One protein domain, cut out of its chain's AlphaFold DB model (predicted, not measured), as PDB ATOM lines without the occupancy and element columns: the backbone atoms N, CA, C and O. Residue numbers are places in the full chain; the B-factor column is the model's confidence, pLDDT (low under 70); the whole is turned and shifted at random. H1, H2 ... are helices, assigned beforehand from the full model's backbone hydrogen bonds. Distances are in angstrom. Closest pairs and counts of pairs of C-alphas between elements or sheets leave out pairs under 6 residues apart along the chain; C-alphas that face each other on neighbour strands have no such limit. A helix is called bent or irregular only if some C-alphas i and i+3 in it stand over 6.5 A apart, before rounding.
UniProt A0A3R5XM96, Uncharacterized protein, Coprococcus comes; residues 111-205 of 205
ATOM      1  N   LYS A 111     -42.233  -0.348  24.465       48.62
ATOM      2  CA  LYS A 111     -42.636  -1.013  25.732       48.62
ATOM      3  C   LYS A 111     -43.989  -0.534  26.293       48.62
ATOM      4  O   LYS A 111     -44.034   0.433  27.057       48.62
ATOM      5  N   PRO A 112     -45.077  -1.301  26.129       44.72
ATOM      6  CA  PRO A 112     -46.118  -1.359  27.146       44.72
ATOM      7  C   PRO A 112     -45.587  -2.204  28.315       44.72
ATOM      8  O   PRO A 112     -45.143  -3.338  28.121       44.72
ATOM      9  N   LYS A 113     -45.600  -1.672  29.545       42.94
ATOM     10  CA  LYS A 113     -45.160  -2.411  30.746       42.94
ATOM     11  C   LYS A 113     -45.814  -3.803  30.804       42.94
ATOM     12  O   LYS A 113     -47.029  -3.909  30.916       42.94
ATOM     13  N   GLY A 114     -44.989  -4.852  30.779       48.56
ATOM     14  CA  GLY A 114     -45.415  -6.243  30.971       48.56
ATOM     15  C   GLY A 114     -45.747  -7.035  29.701       48.56
ATOM     16  O   GLY A 114     -46.104  -8.202  29.828       48.56
ATOM     17  N   LYS A 115     -45.609  -6.457  28.499       52.56
ATOM     18  CA  LYS A 115     -45.756  -7.178  27.222       52.56
ATOM     19  C   LYS A 115     -44.453  -7.147  26.421       52.56
ATOM     20  O   LYS A 115     -43.718  -6.162  26.496       52.56
ATOM     21  N   LYS A 116     -44.181  -8.223  25.675       53.25
ATOM     22  CA  LYS A 116     -43.099  -8.255  24.682       53.25
ATOM     23  C   LYS A 116     -43.372  -7.174  23.631       53.25
ATOM     24  O   LYS A 116     -44.517  -6.967  23.236       53.25
ATOM     25  N   SER A 117     -42.338  -6.452  23.225       63.25
ATOM     26  CA  SER A 117     -42.391  -5.568  22.061       63.25
ATOM     27  C   SER A 117     -42.603  -6.384  20.783       63.25
ATOM     28  O   SER A 117     -42.254  -7.562  20.727       63.25
ATOM     29  N   VAL A 118     -43.111  -5.744  19.728       64.38
ATOM     30  CA  VAL A 118     -43.282  -6.386  18.410       64.38
ATOM     31  C   VAL A 118     -41.959  -6.977  17.903       64.38
ATOM     32  O   VAL A 118     -41.932  -8.073  17.354       64.38
ATOM     33  N   LEU A 119     -40.837  -6.295  18.162       64.50
ATOM     34  CA  LEU A 119     -39.500  -6.794  17.831       64.50
ATOM     35  C   LEU A 119     -39.130  -8.060  18.613       64.50
ATOM     36  O   LEU A 119     -38.513  -8.955  18.047       64.50
ATOM     37  N   GLU A 120     -39.499  -8.153  19.890       67.69
ATOM     38  CA  GLU A 120     -39.264  -9.351  20.704       67.69
ATOM     39  C   GLU A 120     -40.132 -10.536  20.262       67.69
ATOM     40  O   GLU A 120     -39.682 -11.676  20.364       67.69
ATOM     41  N   GLU A 121     -41.348 -10.298  19.762       70.31
ATOM     42  CA  GLU A 121     -42.186 -11.365  19.198       70.31
ATOM     43  C   GLU A 121     -41.648 -11.871  17.858       70.31
ATOM     44  O   GLU A 121     -41.462 -13.076  17.702       70.31
ATOM     45  N   ILE A 122     -41.290 -10.964  16.942       71.94
ATOM     46  CA  ILE A 122     -40.652 -11.317  15.664       71.94
ATOM     47  C   ILE A 122     -39.345 -12.078  15.900       71.94
ATOM     48  O   ILE A 122     -39.077 -13.094  15.258       71.94
ATOM     49  N   ALA A 123     -38.518 -11.591  16.827       75.56
ATOM     50  CA  ALA A 123     -37.261 -12.238  17.161       75.56
ATOM     51  C   ALA A 123     -37.479 -13.636  17.749       75.56
ATOM     52  O   ALA A 123     -36.743 -14.549  17.388       75.56
ATOM     53  N   GLY A 124     -38.490 -13.804  18.607       78.44
ATOM     54  CA  GLY A 124     -38.882 -15.104  19.145       78.44
ATOM     55  C   GLY A 124     -39.277 -16.084  18.043       78.44
ATOM     56  O   GLY A 124     -38.656 -17.133  17.928       78.44
ATOM     57  N   TYR A 125     -40.220 -15.697  17.177       77.75
ATOM     58  CA  TYR A 125     -40.656 -16.536  16.057       77.75
ATOM     59  C   TYR A 125     -39.479 -16.973  15.177       77.75
ATOM     60  O   TYR A 125     -39.303 -18.154  14.903       77.75
ATOM     61  N   ARG A 126     -38.607 -16.031  14.798       80.88
ATOM     62  CA  ARG A 126     -37.441 -16.333  13.960       80.88
ATOM     63  C   ARG A 126     -36.371 -17.184  14.640       80.88
ATOM     64  O   ARG A 126     -35.629 -17.874  13.944       80.88
ATOM     65  N   MET A 127     -36.245 -17.103  15.963       84.25
ATOM     66  CA  MET A 127     -35.376 -18.006  16.718       84.25
ATOM     67  C   MET A 127     -35.911 -19.441  16.710       84.25
ATOM     68  O   MET A 127     -35.105 -20.366  16.695       84.25
ATOM     69  N   ASP A 128     -37.232 -19.616  16.709       81.62
ATOM     70  CA  ASP A 128     -37.869 -20.934  16.728       81.62
ATOM     71  C   ASP A 128     -37.949 -21.570  15.325       81.62
ATOM     72  O   ASP A 128     -37.978 -22.794  15.213       81.62
ATOM     73  N   THR A 129     -37.949 -20.762  14.257       82.56
ATOM     74  CA  THR A 129     -38.048 -21.227  12.861       82.56
ATOM     75  C   THR A 129     -36.724 -21.085  12.098       82.56
ATOM     76  O   THR A 129     -35.917 -22.011  12.049       82.56
ATOM     77  N   ALA A 130     -36.446 -19.903  11.546       82.94
ATOM     78  CA  ALA A 130     -35.333 -19.657  10.624       82.94
ATOM     79  C   ALA A 130     -33.940 -19.936  11.227       82.94
ATOM     80  O   ALA A 130     -33.002 -20.340  10.527       82.94
ATOM     81  N   LEU A 131     -33.763 -19.703  12.533       85.81
ATOM     82  CA  LEU A 131     -32.509 -20.041  13.202       85.81
ATOM     83  C   LEU A 131     -32.290 -21.559  13.230       85.81
ATOM     84  O   LEU A 131     -31.164 -21.988  12.997       85.81
ATOM     85  N   GLU A 132     -33.327 -22.368  13.444       86.00
ATOM     86  CA  GLU A 132     -33.209 -23.830  13.475       86.00
ATOM     87  C   GLU A 132     -32.740 -24.388  12.120       86.00
ATOM     88  O   GLU A 132     -31.849 -25.239  12.057       86.00
ATOM     89  N   GLU A 133     -33.234 -23.832  11.015       87.31
ATOM     90  CA  GLU A 133     -32.767 -24.170   9.662       87.31
ATOM     91  C   GLU A 133     -31.304 -23.781   9.434       87.31
ATOM     92  O   GLU A 133     -30.502 -24.556   8.891       87.31
ATOM     93  N   THR A 134     -30.923 -22.592   9.907       90.69
ATOM     94  CA  THR A 134     -29.530 -22.134   9.863       90.69
ATOM     95  C   THR A 134     -28.632 -23.094  10.646       90.69
ATOM     96  O   THR A 134     -27.587 -23.522  10.155       90.69
ATOM     97  N   LEU A 135     -29.048 -23.495  11.849       91.06
ATOM     98  CA  LEU A 135     -28.315 -24.439  12.688       91.06
ATOM     99  C   LEU A 135     -28.211 -25.824  12.038       91.06
ATOM    100  O   LEU A 135     -27.157 -26.457  12.126       91.06
ATOM    101  N   ARG A 136     -29.258 -26.291  11.346       90.38
ATOM    102  CA  ARG A 136     -29.269 -27.576  10.628       90.38
ATOM    103  C   ARG A 136     -28.200 -27.645   9.535       90.38
ATOM    104  O   ARG A 136     -27.641 -28.714   9.287       90.38
ATOM    105  N   THR A 137     -27.899 -26.513   8.906       91.75
ATOM    106  CA  THR A 137     -26.968 -26.427   7.772       91.75
ATOM    107  C   THR A 137     -25.573 -25.912   8.150       91.75
ATOM    108  O   THR A 137     -24.605 -26.190   7.432       91.75
ATOM    109  N   ASP A 138     -25.416 -25.231   9.292       96.19
ATOM    110  CA  ASP A 138     -24.117 -24.726   9.743       96.19
ATOM    111  C   ASP A 138     -23.173 -25.861  10.175       96.19
ATOM    112  O   ASP A 138     -23.335 -26.519  11.207       96.19
ATOM    113  N   LYS A 139     -22.114 -26.074   9.387       97.19
ATOM    114  CA  LYS A 139     -21.161 -27.172   9.607       97.19
ATOM    115  C   LYS A 139     -20.451 -27.081  10.957       97.19
ATOM    116  O   LYS A 139     -20.199 -28.114  11.574       97.19
ATOM    117  N   LYS A 140     -20.112 -25.873  11.423       97.25
ATOM    118  CA  LYS A 140     -19.372 -25.698  12.683       97.25
ATOM    119  C   LYS A 140     -20.249 -26.070  13.874       97.25
ATOM    120  O   LYS A 140     -19.778 -26.748  14.787       97.25
ATOM    121  N   TYR A 141     -21.512 -25.663  13.841       94.38
ATOM    122  CA  TYR A 141     -22.514 -26.018  14.827       94.38
ATOM    123  C   TYR A 141     -22.768 -27.527  14.830       94.38
ATOM    124  O   TYR A 141     -22.639 -28.159  15.876       94.38
ATOM    125  N   GLN A 142     -23.006 -28.137  13.664       97.06
ATOM    126  CA  GLN A 142     -23.221 -29.585  13.553       97.06
ATOM    127  C   GLN A 142     -22.024 -30.402  14.072       97.06
ATOM    128  O   GLN A 142     -22.194 -31.385  14.801       97.06
ATOM    129  N   GLU A 143     -20.791 -29.978  13.777       97.25
ATOM    130  CA  GLU A 143     -19.586 -30.597  14.336       97.25
ATOM    131  C   GLU A 143     -19.506 -30.459  15.863       97.25
ATOM    132  O   GLU A 143     -19.139 -31.417  16.552       97.25
ATOM    133  N   ALA A 144     -19.843 -29.288  16.410       95.38
ATOM    134  CA  ALA A 144     -19.871 -29.065  17.852       95.38
ATOM    135  C   ALA A 144     -20.928 -29.949  18.538       95.38
ATOM    136  O   ALA A 144     -20.616 -30.612  19.532       95.38
ATOM    137  N   THR A 145     -22.129 -30.046  17.963       93.69
ATOM    138  CA  THR A 145     -23.221 -30.910  18.437       93.69
ATOM    139  C   THR A 145     -22.817 -32.381  18.422       93.69
ATOM    140  O   THR A 145     -22.999 -33.090  19.418       93.69
ATOM    141  N   LYS A 146     -22.161 -32.842  17.350       95.56
ATOM    142  CA  LYS A 146     -21.626 -34.209  17.276       95.56
ATOM    143  C   LYS A 146     -20.601 -34.481  18.381       95.56
ATOM    144  O   LYS A 146     -20.690 -35.506  19.057       95.56
ATOM    145  N   ARG A 147     -19.664 -33.554  18.622       95.62
ATOM    146  CA  ARG A 147     -18.660 -33.682  19.696       95.62
ATOM    147  C   ARG A 147     -19.301 -33.740  21.082       95.62
ATOM    148  O   ARG A 147     -18.820 -34.489  21.933       95.62
ATOM    149  N   ILE A 148     -20.364 -32.968  21.322       92.62
ATOM    150  CA  ILE A 148     -21.127 -33.031  22.575       92.62
ATOM    151  C   ILE A 148     -21.779 -34.408  22.717       92.62
ATOM    152  O   ILE A 148     -21.552 -35.069  23.728       92.62
ATOM    153  N   SER A 149     -22.491 -34.886  21.693       91.62
ATOM    154  CA  SER A 149     -23.136 -36.207  21.711       91.62
ATOM    155  C   SER A 149     -22.140 -37.341  21.989       91.62
ATOM    156  O   SER A 149     -22.395 -38.218  22.810       91.62
ATOM    157  N   GLU A 150     -20.959 -37.308  21.364       94.50
ATOM    158  CA  GLU A 150     -19.898 -38.293  21.602       94.50
ATOM    159  C   GLU A 150     -19.361 -38.260  23.038       94.50
ATOM    160  O   GLU A 150     -19.063 -39.312  23.607       94.50
ATOM    161  N   LYS A 151     -19.225 -37.069  23.631       91.19
ATOM    162  CA  LYS A 151     -18.785 -36.922  25.024       91.19
ATOM    163  C   LYS A 151     -19.857 -37.390  26.004       91.19
ATOM    164  O   LYS A 151     -19.515 -38.137  26.913       91.19
ATOM    165  N   VAL A 152     -21.122 -37.029  25.792       87.62
ATOM    166  CA  VAL A 152     -22.248 -37.464  26.639       87.62
ATOM    167  C   VAL A 152     -22.376 -38.988  26.624       87.62
ATOM    168  O   VAL A 152     -22.365 -39.607  27.680       87.62
ATOM    169  N   LYS A 153     -22.290 -39.630  25.450       87.88
ATOM    170  CA  LYS A 153     -22.283 -41.104  25.346       87.88
ATOM    171  C   LYS A 153     -21.154 -41.782  26.130       87.88
ATOM    172  O   LYS A 153     -21.283 -42.946  26.494       87.88
ATOM    173  N   LYS A 154     -20.012 -41.116  26.337       87.12
ATOM    174  CA  LYS A 154     -18.923 -41.653  27.174       87.12
ATOM    175  C   LYS A 154     -19.243 -41.541  28.659       87.12
ATOM    176  O   LYS A 154     -18.805 -42.404  29.408       87.12
ATOM    177  N   VAL A 155     -19.974 -40.505  29.063       84.38
ATOM    178  CA  VAL A 155     -20.478 -40.340  30.432       84.38
ATOM    179  C   VAL A 155     -21.509 -41.439  30.717       84.38
ATOM    180  O   VAL A 155     -21.336 -42.158  31.696       84.38
ATOM    181  N   ASP A 156     -22.444 -41.683  29.792       80.12
ATOM    182  CA  ASP A 156     -23.495 -42.718  29.891       80.12
ATOM    183  C   ASP A 156     -22.976 -44.147  30.089       80.12
ATOM    184  O   ASP A 156     -23.659 -44.993  30.656       80.12
ATOM    185  N   ARG A 157     -21.760 -44.437  29.619       82.94
ATOM    186  CA  ARG A 157     -21.145 -45.771  29.701       82.94
ATOM    187  C   ARG A 157     -20.503 -46.084  31.053       82.94
ATOM    188  O   ARG A 157     -19.946 -47.169  31.195       82.94
ATOM    189  N   ASN A 158     -20.503 -45.150  31.999       80.25
ATOM    190  CA  ASN A 158     -19.947 -45.397  33.326       80.25
ATOM    191  C   ASN A 158     -21.031 -45.902  34.278       80.25
ATOM    192  O   ASN A 158     -22.174 -45.448  34.231       80.25
ATOM    193  N   ASP A 159     -20.635 -46.764  35.212       85.50
ATOM    194  CA  ASP A 159     -21.493 -47.270  36.288       85.50
ATOM    195  C   ASP A 159     -21.663 -46.221  37.403       85.50
ATOM    196  O   ASP A 159     -21.277 -46.426  38.557       85.50
ATOM    197  N   PHE A 160     -22.201 -45.047  37.063       88.81
ATOM    198  CA  PHE A 160     -22.558 -44.053  38.070       88.81
ATOM    199  C   PHE A 160     -23.757 -44.536  38.887       88.81
ATOM    200  O   PHE A 160     -24.735 -45.073  38.363       88.81
ATOM    201  N   SER A 161     -23.711 -44.288  40.193       91.69
ATOM    202  CA  SER A 161     -24.893 -44.444  41.040       91.69
ATOM    203  C   SER A 161     -25.983 -43.446  40.639       91.69
ATOM    204  O   SER A 161     -25.688 -42.372  40.114       91.69
ATOM    205  N   ALA A 162     -27.241 -43.748  40.967       89.94
ATOM    206  CA  ALA A 162     -28.373 -42.856  40.692       89.94
ATOM    207  C   ALA A 162     -28.147 -41.422  41.213       89.94
ATOM    208  O   ALA A 162     -28.428 -40.456  40.514       89.94
ATOM    209  N   LYS A 163     -27.547 -41.282  42.403       93.75
ATOM    210  CA  LYS A 163     -27.244 -39.975  43.005       93.75
ATOM    211  C   LYS A 163     -26.133 -39.215  42.272       93.75
ATOM    212  O   LYS A 163     -26.143 -37.993  42.233       93.75
ATOM    213  N   GLN A 164     -25.153 -39.919  41.707       93.19
ATOM    214  CA  GLN A 164     -24.122 -39.287  40.875       93.19
ATOM    215  C   GLN A 164     -24.699 -38.855  39.527       93.19
ATOM    216  O   GLN A 164     -24.366 -37.773  39.053       93.19
ATOM    217  N   TRP A 165     -25.581 -39.671  38.948       91.94
ATOM    218  CA  TRP A 165     -26.316 -39.329  37.735       91.94
ATOM    219  C   TRP A 165     -27.164 -38.073  37.901       91.94
ATOM    220  O   TRP A 165     -27.076 -37.187  37.060       91.94
ATOM    221  N   GLU A 166     -27.905 -37.966  39.003       92.94
ATOM    222  CA  GLU A 166     -28.710 -36.785  39.334       92.94
ATOM    223  C   GLU A 166     -27.855 -35.508  39.366       92.94
ATOM    224  O   GLU A 166     -28.165 -34.537  38.684       92.94
ATOM    225  N   VAL A 167     -26.705 -35.534  40.052       95.38
ATOM    226  CA  VAL A 167     -25.786 -34.380  40.112       95.38
ATOM    227  C   VAL A 167     -25.223 -34.010  38.731       95.38
ATOM    228  O   VAL A 167     -25.045 -32.830  38.425       95.38
ATOM    229  N   ILE A 168     -24.912 -35.004  37.894       91.38
ATOM    230  CA  ILE A 168     -24.406 -34.776  36.532       91.38
ATOM    231  C   ILE A 168     -25.499 -34.165  35.650       91.38
ATOM    232  O   ILE A 168     -25.230 -33.192  34.940       91.38
ATOM    233  N   ASP A 169     -26.711 -34.712  35.700       90.19
ATOM    234  CA  ASP A 169     -27.849 -34.246  34.909       90.19
ATOM    235  C   ASP A 169     -28.259 -32.820  35.292       90.19
ATOM    236  O   ASP A 169     -28.407 -31.965  34.416       90.19
ATOM    237  N   GLU A 170     -28.319 -32.510  36.591       95.94
ATOM    238  CA  GLU A 170     -28.572 -31.152  37.080       95.94
ATOM    239  C   GLU A 170     -27.531 -30.157  36.547       95.94
ATOM    240  O   GLU A 170     -27.877 -29.073  36.063       95.94
ATOM    241  N   ALA A 171     -26.246 -30.526  36.580       94.50
ATOM    242  CA  ALA A 171     -25.167 -29.671  36.094       94.50
ATOM    243  C   ALA A 171     -25.245 -29.435  34.574       94.50
ATOM    244  O   ALA A 171     -25.059 -28.300  34.113       94.50
ATOM    245  N   LEU A 172     -25.533 -30.481  33.790       91.19
ATOM    246  CA  LEU A 172     -25.707 -30.383  32.337       91.19
ATOM    247  C   LEU A 172     -26.947 -29.561  31.979       91.19
ATOM    248  O   LEU A 172     -26.860 -28.669  31.133       91.19
ATOM    249  N   SER A 173     -28.066 -29.787  32.665       93.38
ATOM    250  CA  SER A 173     -29.309 -29.033  32.498       93.38
ATOM    251  C   SER A 173     -29.121 -27.548  32.811       93.38
ATOM    252  O   SER A 173     -29.516 -26.694  32.014       93.38
ATOM    253  N   ALA A 174     -28.432 -27.213  33.907       95.62
ATOM    254  CA  ALA A 174     -28.104 -25.828  34.248       95.62
ATOM    255  C   ALA A 174     -27.211 -25.168  33.180       95.62
ATOM    256  O   ALA A 174     -27.426 -24.014  32.796       95.62
ATOM    257  N   CYS A 175     -26.232 -25.908  32.653       93.00
ATOM    258  CA  CYS A 175     -25.361 -25.438  31.580       93.00
ATOM    259  C   CYS A 175     -26.123 -25.226  30.262       93.00
ATOM    260  O   CYS A 175     -25.938 -24.189  29.623       93.00
ATOM    261  N   ASN A 176     -27.007 -26.148  29.879       91.50
ATOM    262  CA  ASN A 176     -27.848 -26.030  28.687       91.50
ATOM    263  C   ASN A 176     -28.813 -24.850  28.801       91.50
ATOM    264  O   ASN A 176     -28.911 -24.050  27.871       91.50
ATOM    265  N   LYS A 177     -29.449 -24.668  29.967       95.06
ATOM    266  CA  LYS A 177     -30.313 -23.513  30.225       95.06
ATOM    267  C   LYS A 177     -29.544 -22.198  30.098       95.06
ATOM    268  O   LYS A 177     -30.013 -21.289  29.421       95.06
ATOM    269  N   LYS A 178     -28.336 -22.108  30.670       96.38
ATOM    270  CA  LYS A 178     -27.469 -20.926  30.518       96.38
ATOM    271  C   LYS A 178     -27.103 -20.667  29.052       96.38
ATOM    272  O   LYS A 178     -27.139 -19.521  28.618       96.38
ATOM    273  N   SER A 179     -26.744 -21.705  28.296       92.75
ATOM    274  CA  SER A 179     -26.384 -21.580  26.875       92.75
ATOM    275  C   SER A 179     -27.570 -21.144  26.012       92.75
ATOM    276  O   SER A 179     -27.403 -20.294  25.142       92.75
ATOM    277  N   SER A 180     -28.769 -21.661  26.292       89.75
ATOM    278  CA  SER A 180     -30.013 -21.234  25.642       89.75
ATOM    279  C   SER A 180     -30.313 -19.756  25.922       89.75
ATOM    280  O   SER A 180     -30.542 -18.989  24.987       89.75
ATOM    281  N   GLU A 181     -30.205 -19.312  27.181       93.31
ATOM    282  CA  GLU A 181     -30.380 -17.893  27.519       93.31
ATOM    283  C   GLU A 181     -29.308 -17.002  26.884       93.31
ATOM    284  O   GLU A 181     -29.621 -15.905  26.427       93.31
ATOM    285  N   TYR A 182     -28.057 -17.468  26.803       93.94
ATOM    286  CA  TYR A 182     -27.005 -16.748  26.086       93.94
ATOM    287  C   TYR A 182     -27.353 -16.583  24.603       93.94
ATOM    288  O   TYR A 182     -27.256 -15.472  24.090       93.94
ATOM    289  N   GLY A 183     -27.809 -17.650  23.936       90.94
ATOM    290  CA  GLY A 183     -28.259 -17.594  22.544       90.94
ATOM    291  C   GLY A 183     -29.378 -16.572  22.341       90.94
ATOM    292  O   GLY A 183     -29.273 -15.710  21.471       90.94
ATOM    293  N   ARG A 184     -30.392 -16.587  23.216       88.94
ATOM    294  CA  ARG A 184     -31.493 -15.612  23.203       88.94
ATOM    295  C   ARG A 184     -31.012 -14.175  23.381       88.94
ATOM    296  O   ARG A 184     -31.417 -13.295  22.628       88.94
ATOM    297  N   VAL A 185     -30.154 -13.917  24.369       89.81
ATOM    298  CA  VAL A 185     -29.625 -12.569  24.630       89.81
ATOM    299  C   VAL A 185     -28.748 -12.089  23.474       89.81
ATOM    300  O   VAL A 185     -28.908 -10.954  23.043       89.81
ATOM    301  N   ALA A 186     -27.865 -12.939  22.944       91.44
ATOM    302  CA  ALA A 186     -26.995 -12.594  21.822       91.44
ATOM    303  C   ALA A 186     -27.797 -12.268  20.553       91.44
ATOM    304  O   ALA A 186     -27.506 -11.278  19.884       91.44
ATOM    305  N   TYR A 187     -28.838 -13.052  20.256       89.31
ATOM    306  CA  TYR A 187     -29.718 -12.810  19.114       89.31
ATOM    307  C   TYR A 187     -30.472 -11.478  19.249       89.31
ATOM    308  O   TYR A 187     -30.435 -10.642  18.346       89.31
ATOM    309  N   MET A 188     -31.082 -11.229  20.415       81.56
ATOM    310  CA  MET A 188     -31.773  -9.965  20.699       81.56
ATOM    311  C   MET A 188     -30.831  -8.758  20.661       81.56
ATOM    312  O   MET A 188     -31.202  -7.706  20.138       81.56
ATOM    313  N   GLN A 189     -29.615  -8.902  21.193       85.31
ATOM    314  CA  GLN A 189     -28.604  -7.851  21.139       85.31
ATOM    315  C   GLN A 189     -28.219  -7.549  19.688       85.31
ATOM    316  O   GLN A 189     -28.218  -6.386  19.309       85.31
ATOM    317  N   GLY A 190     -28.001  -8.572  18.855       85.19
ATOM    318  CA  GLY A 190     -27.694  -8.392  17.434       85.19
ATOM    319  C   GLY A 190     -28.793  -7.649  16.665       85.19
ATOM    320  O   GLY A 190     -28.495  -6.775  15.850       85.19
ATOM    321  N   ILE A 191     -30.067  -7.926  16.963       79.56
ATOM    322  CA  ILE A 191     -31.197  -7.161  16.410       79.56
ATOM    323  C   ILE A 191     -31.148  -5.703  16.876       79.56
ATOM    324  O   ILE A 191     -31.267  -4.793  16.057       79.56
ATOM    325  N   SER A 192     -30.954  -5.468  18.176       75.12
ATOM    326  CA  SER A 192     -30.863  -4.113  18.726       75.12
ATOM    327  C   SER A 192     -29.709  -3.323  18.101       75.12
ATOM    328  O   SER A 192     -29.892  -2.167  17.725       75.12
ATOM    329  N   ASP A 193     -28.539  -3.944  17.961       80.75
ATOM    330  CA  ASP A 193     -27.350  -3.336  17.361       80.75
ATOM    331  C   ASP A 193     -27.593  -3.003  15.887       80.75
ATOM    332  O   ASP A 193     -27.237  -1.918  15.433       80.75
ATOM    333  N   THR A 194     -28.284  -3.882  15.157       75.62
ATOM    334  CA  THR A 194     -28.672  -3.646  13.759       75.62
ATOM    335  C   THR A 194     -29.618  -2.449  13.633       75.62
ATOM    336  O   THR A 194     -29.412  -1.575  12.794       75.62
ATOM    337  N   VAL A 195     -30.637  -2.358  14.494       70.50
ATOM    338  CA  VAL A 195     -31.559  -1.208  14.521       70.50
ATOM    339  C   VAL A 195     -30.814   0.086  14.854       70.50
ATOM    340  O   VAL A 195     -31.074   1.119  14.239       70.50
ATOM    341  N   ASN A 196     -29.886   0.044  15.810       66.94
ATOM    342  CA  ASN A 196     -29.075   1.204  16.175       66.94
ATOM    343  C   ASN A 196     -28.161   1.638  15.023       66.94
ATOM    344  O   ASN A 196     -28.123   2.826  14.711       66.94
ATOM    345  N   LEU A 197     -27.536   0.691  14.320       73.94
ATOM    346  CA  LEU A 197     -26.738   0.969  13.127       73.94
ATOM    347  C   LEU A 197     -27.567   1.672  12.041       73.94
ATOM    348  O   LEU A 197     -27.110   2.649  11.453       73.94
ATOM    349  N   PHE A 198     -28.804   1.225  11.794       64.44
ATOM    350  CA  PHE A 198     -29.697   1.892  10.843       64.44
ATOM    351  C   PHE A 198     -30.068   3.311  11.276       64.44
ATOM    352  O   PHE A 198     -30.100   4.210  10.438       64.44
ATOM    353  N   LYS A 199     -30.323   3.538  12.569       58.50
ATOM    354  CA  LYS A 199     -30.583   4.885  13.097       58.50
ATOM    355  C   LYS A 199     -29.386   5.804  12.884       58.50
ATOM    356  O   LYS A 199     -29.563   6.917  12.405       58.50
ATOM    357  N   GLU A 200     -28.184   5.336  13.204       66.69
ATOM    358  CA  GLU A 200     -26.947   6.094  13.001       66.69
ATOM    359  C   GLU A 200     -26.728   6.416  11.518       66.69
ATOM    360  O   GLU A 200     -26.450   7.562  11.176       66.69
ATOM    361  N   ALA A 201     -26.934   5.443  10.627       56.03
ATOM    362  CA  ALA A 201     -26.808   5.642   9.186       56.03
ATOM    363  C   ALA A 201     -27.848   6.629   8.621       56.03
ATOM    364  O   ALA A 201     -27.516   7.428   7.752       56.03
ATOM    365  N   LEU A 202     -29.088   6.601   9.117       47.25
ATOM    366  CA  LEU A 202     -30.162   7.504   8.687       47.25
ATOM    367  C   LEU A 202     -30.022   8.925   9.246       47.25
ATOM    368  O   LEU A 202     -30.537   9.851   8.637       47.25
ATOM    369  N   LEU A 203     -29.335   9.107  10.378       46.31
ATOM    370  CA  LEU A 203     -29.003  10.424  10.939       46.31
ATOM    371  C   LEU A 203     -27.804  11.092  10.241       46.31
ATOM    372  O   LEU A 203     -27.529  12.264  10.486       46.31
ATOM    373  N   LEU A 204     -27.081  10.346   9.400       44.22
ATOM    374  CA  LEU A 204     -25.961  10.836   8.591       44.22
ATOM    375  C   LEU A 204     -26.378  11.282   7.174       44.22
ATOM    376  O   LEU A 204     -25.520  11.755   6.427       44.22
ATOM    377  N   ILE A 205     -27.659  11.137   6.808       41.12
ATOM    378  CA  ILE A 205     -28.260  11.577   5.533       41.12
ATOM    379  C   ILE A 205     -29.165  12.779   5.802       41.12
ATOM    380  O   ILE A 205     -29.094  13.747   5.013       41.12
TER     381      ILE A 205
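What this domain is: This is residues 111 to 205 of the 205 residues of an uncharacterized protein of Coprococcus comes (UniProt A0A3R5XM96). One long helix, H4, makes the longest axis, and the chain before it goes round one side as an open frame with an empty middle: H1 crosses H4 beside residues 184 to 191, H2 leads away from that crossing, and H3 makes the far side of the frame until residues 157 to 161 turn back into H4. The end of the printed part, residues 193 to 205, sticks out beyond the crossing. The printed part has 95 residues, with four named helices in the order H1, H2, H3, H4 and no named strand; its class is all helix. It is extended, with a radius of gyration of the C-alphas of 19.2 A, and spans 66 by 35 by 21 A.

How they stand to each other: Begin with H1, residues 118 to 128, and look from it to H4, residues 162 to 202. The two touch, and their closest C-alphas are those of Ala 123 and Met 188, 6.9 A apart. H4 touches H1 with residues 184 to 191 alone. Their lines stand at a steep tilt of 48 degrees, and they run opposite ways. Go on along the backbone to H2, residues 130 to 137, which meets H1 only through their link. Next comes H3, residues 139 to 156, which touches H2 only at the corner by their link, and only just, with 3 pairs of C-alphas within 8 A. The closest are those of Leu 135 and Tyr 141, 6.4 A apart, and the two lines are about perpendicular at 76 degrees. H3 and H4 are apart, as are H1 and H3, and H2 and H4. In H1, H2, H3 and H4, every O i to N i+4 pair is within hydrogen-bond range.

Where its parts are: Find C-alpha 118 at (-43.282, -6.386, 18.410); from there H1 runs 15.6 A to Asp 128. H2 runs from Ala 130 to Thr 137, 11.1 A. H3 begins at C-alpha 139, at (-21.161, -27.172, 9.607), and covers 25.7 A to Asp 156. H4 begins at Ala 162 and runs 59.7 A to C-alpha 202 at (-30.162, 7.504, 8.687), and it is not bent.

The domain as a whole: The two C-alphas farthest apart are those of Asp 159 and Ile 205, at 66.7 A. The printed part has no cut, and the links H1 to H2, H2 to H3 and H3 to H4 are tight. Ile 205 is the chain's last residue. The mean pLDDT of the printed part is 81.6; look for values under 70 at residues 111 to 120, residue 196 and residues 198 to 205.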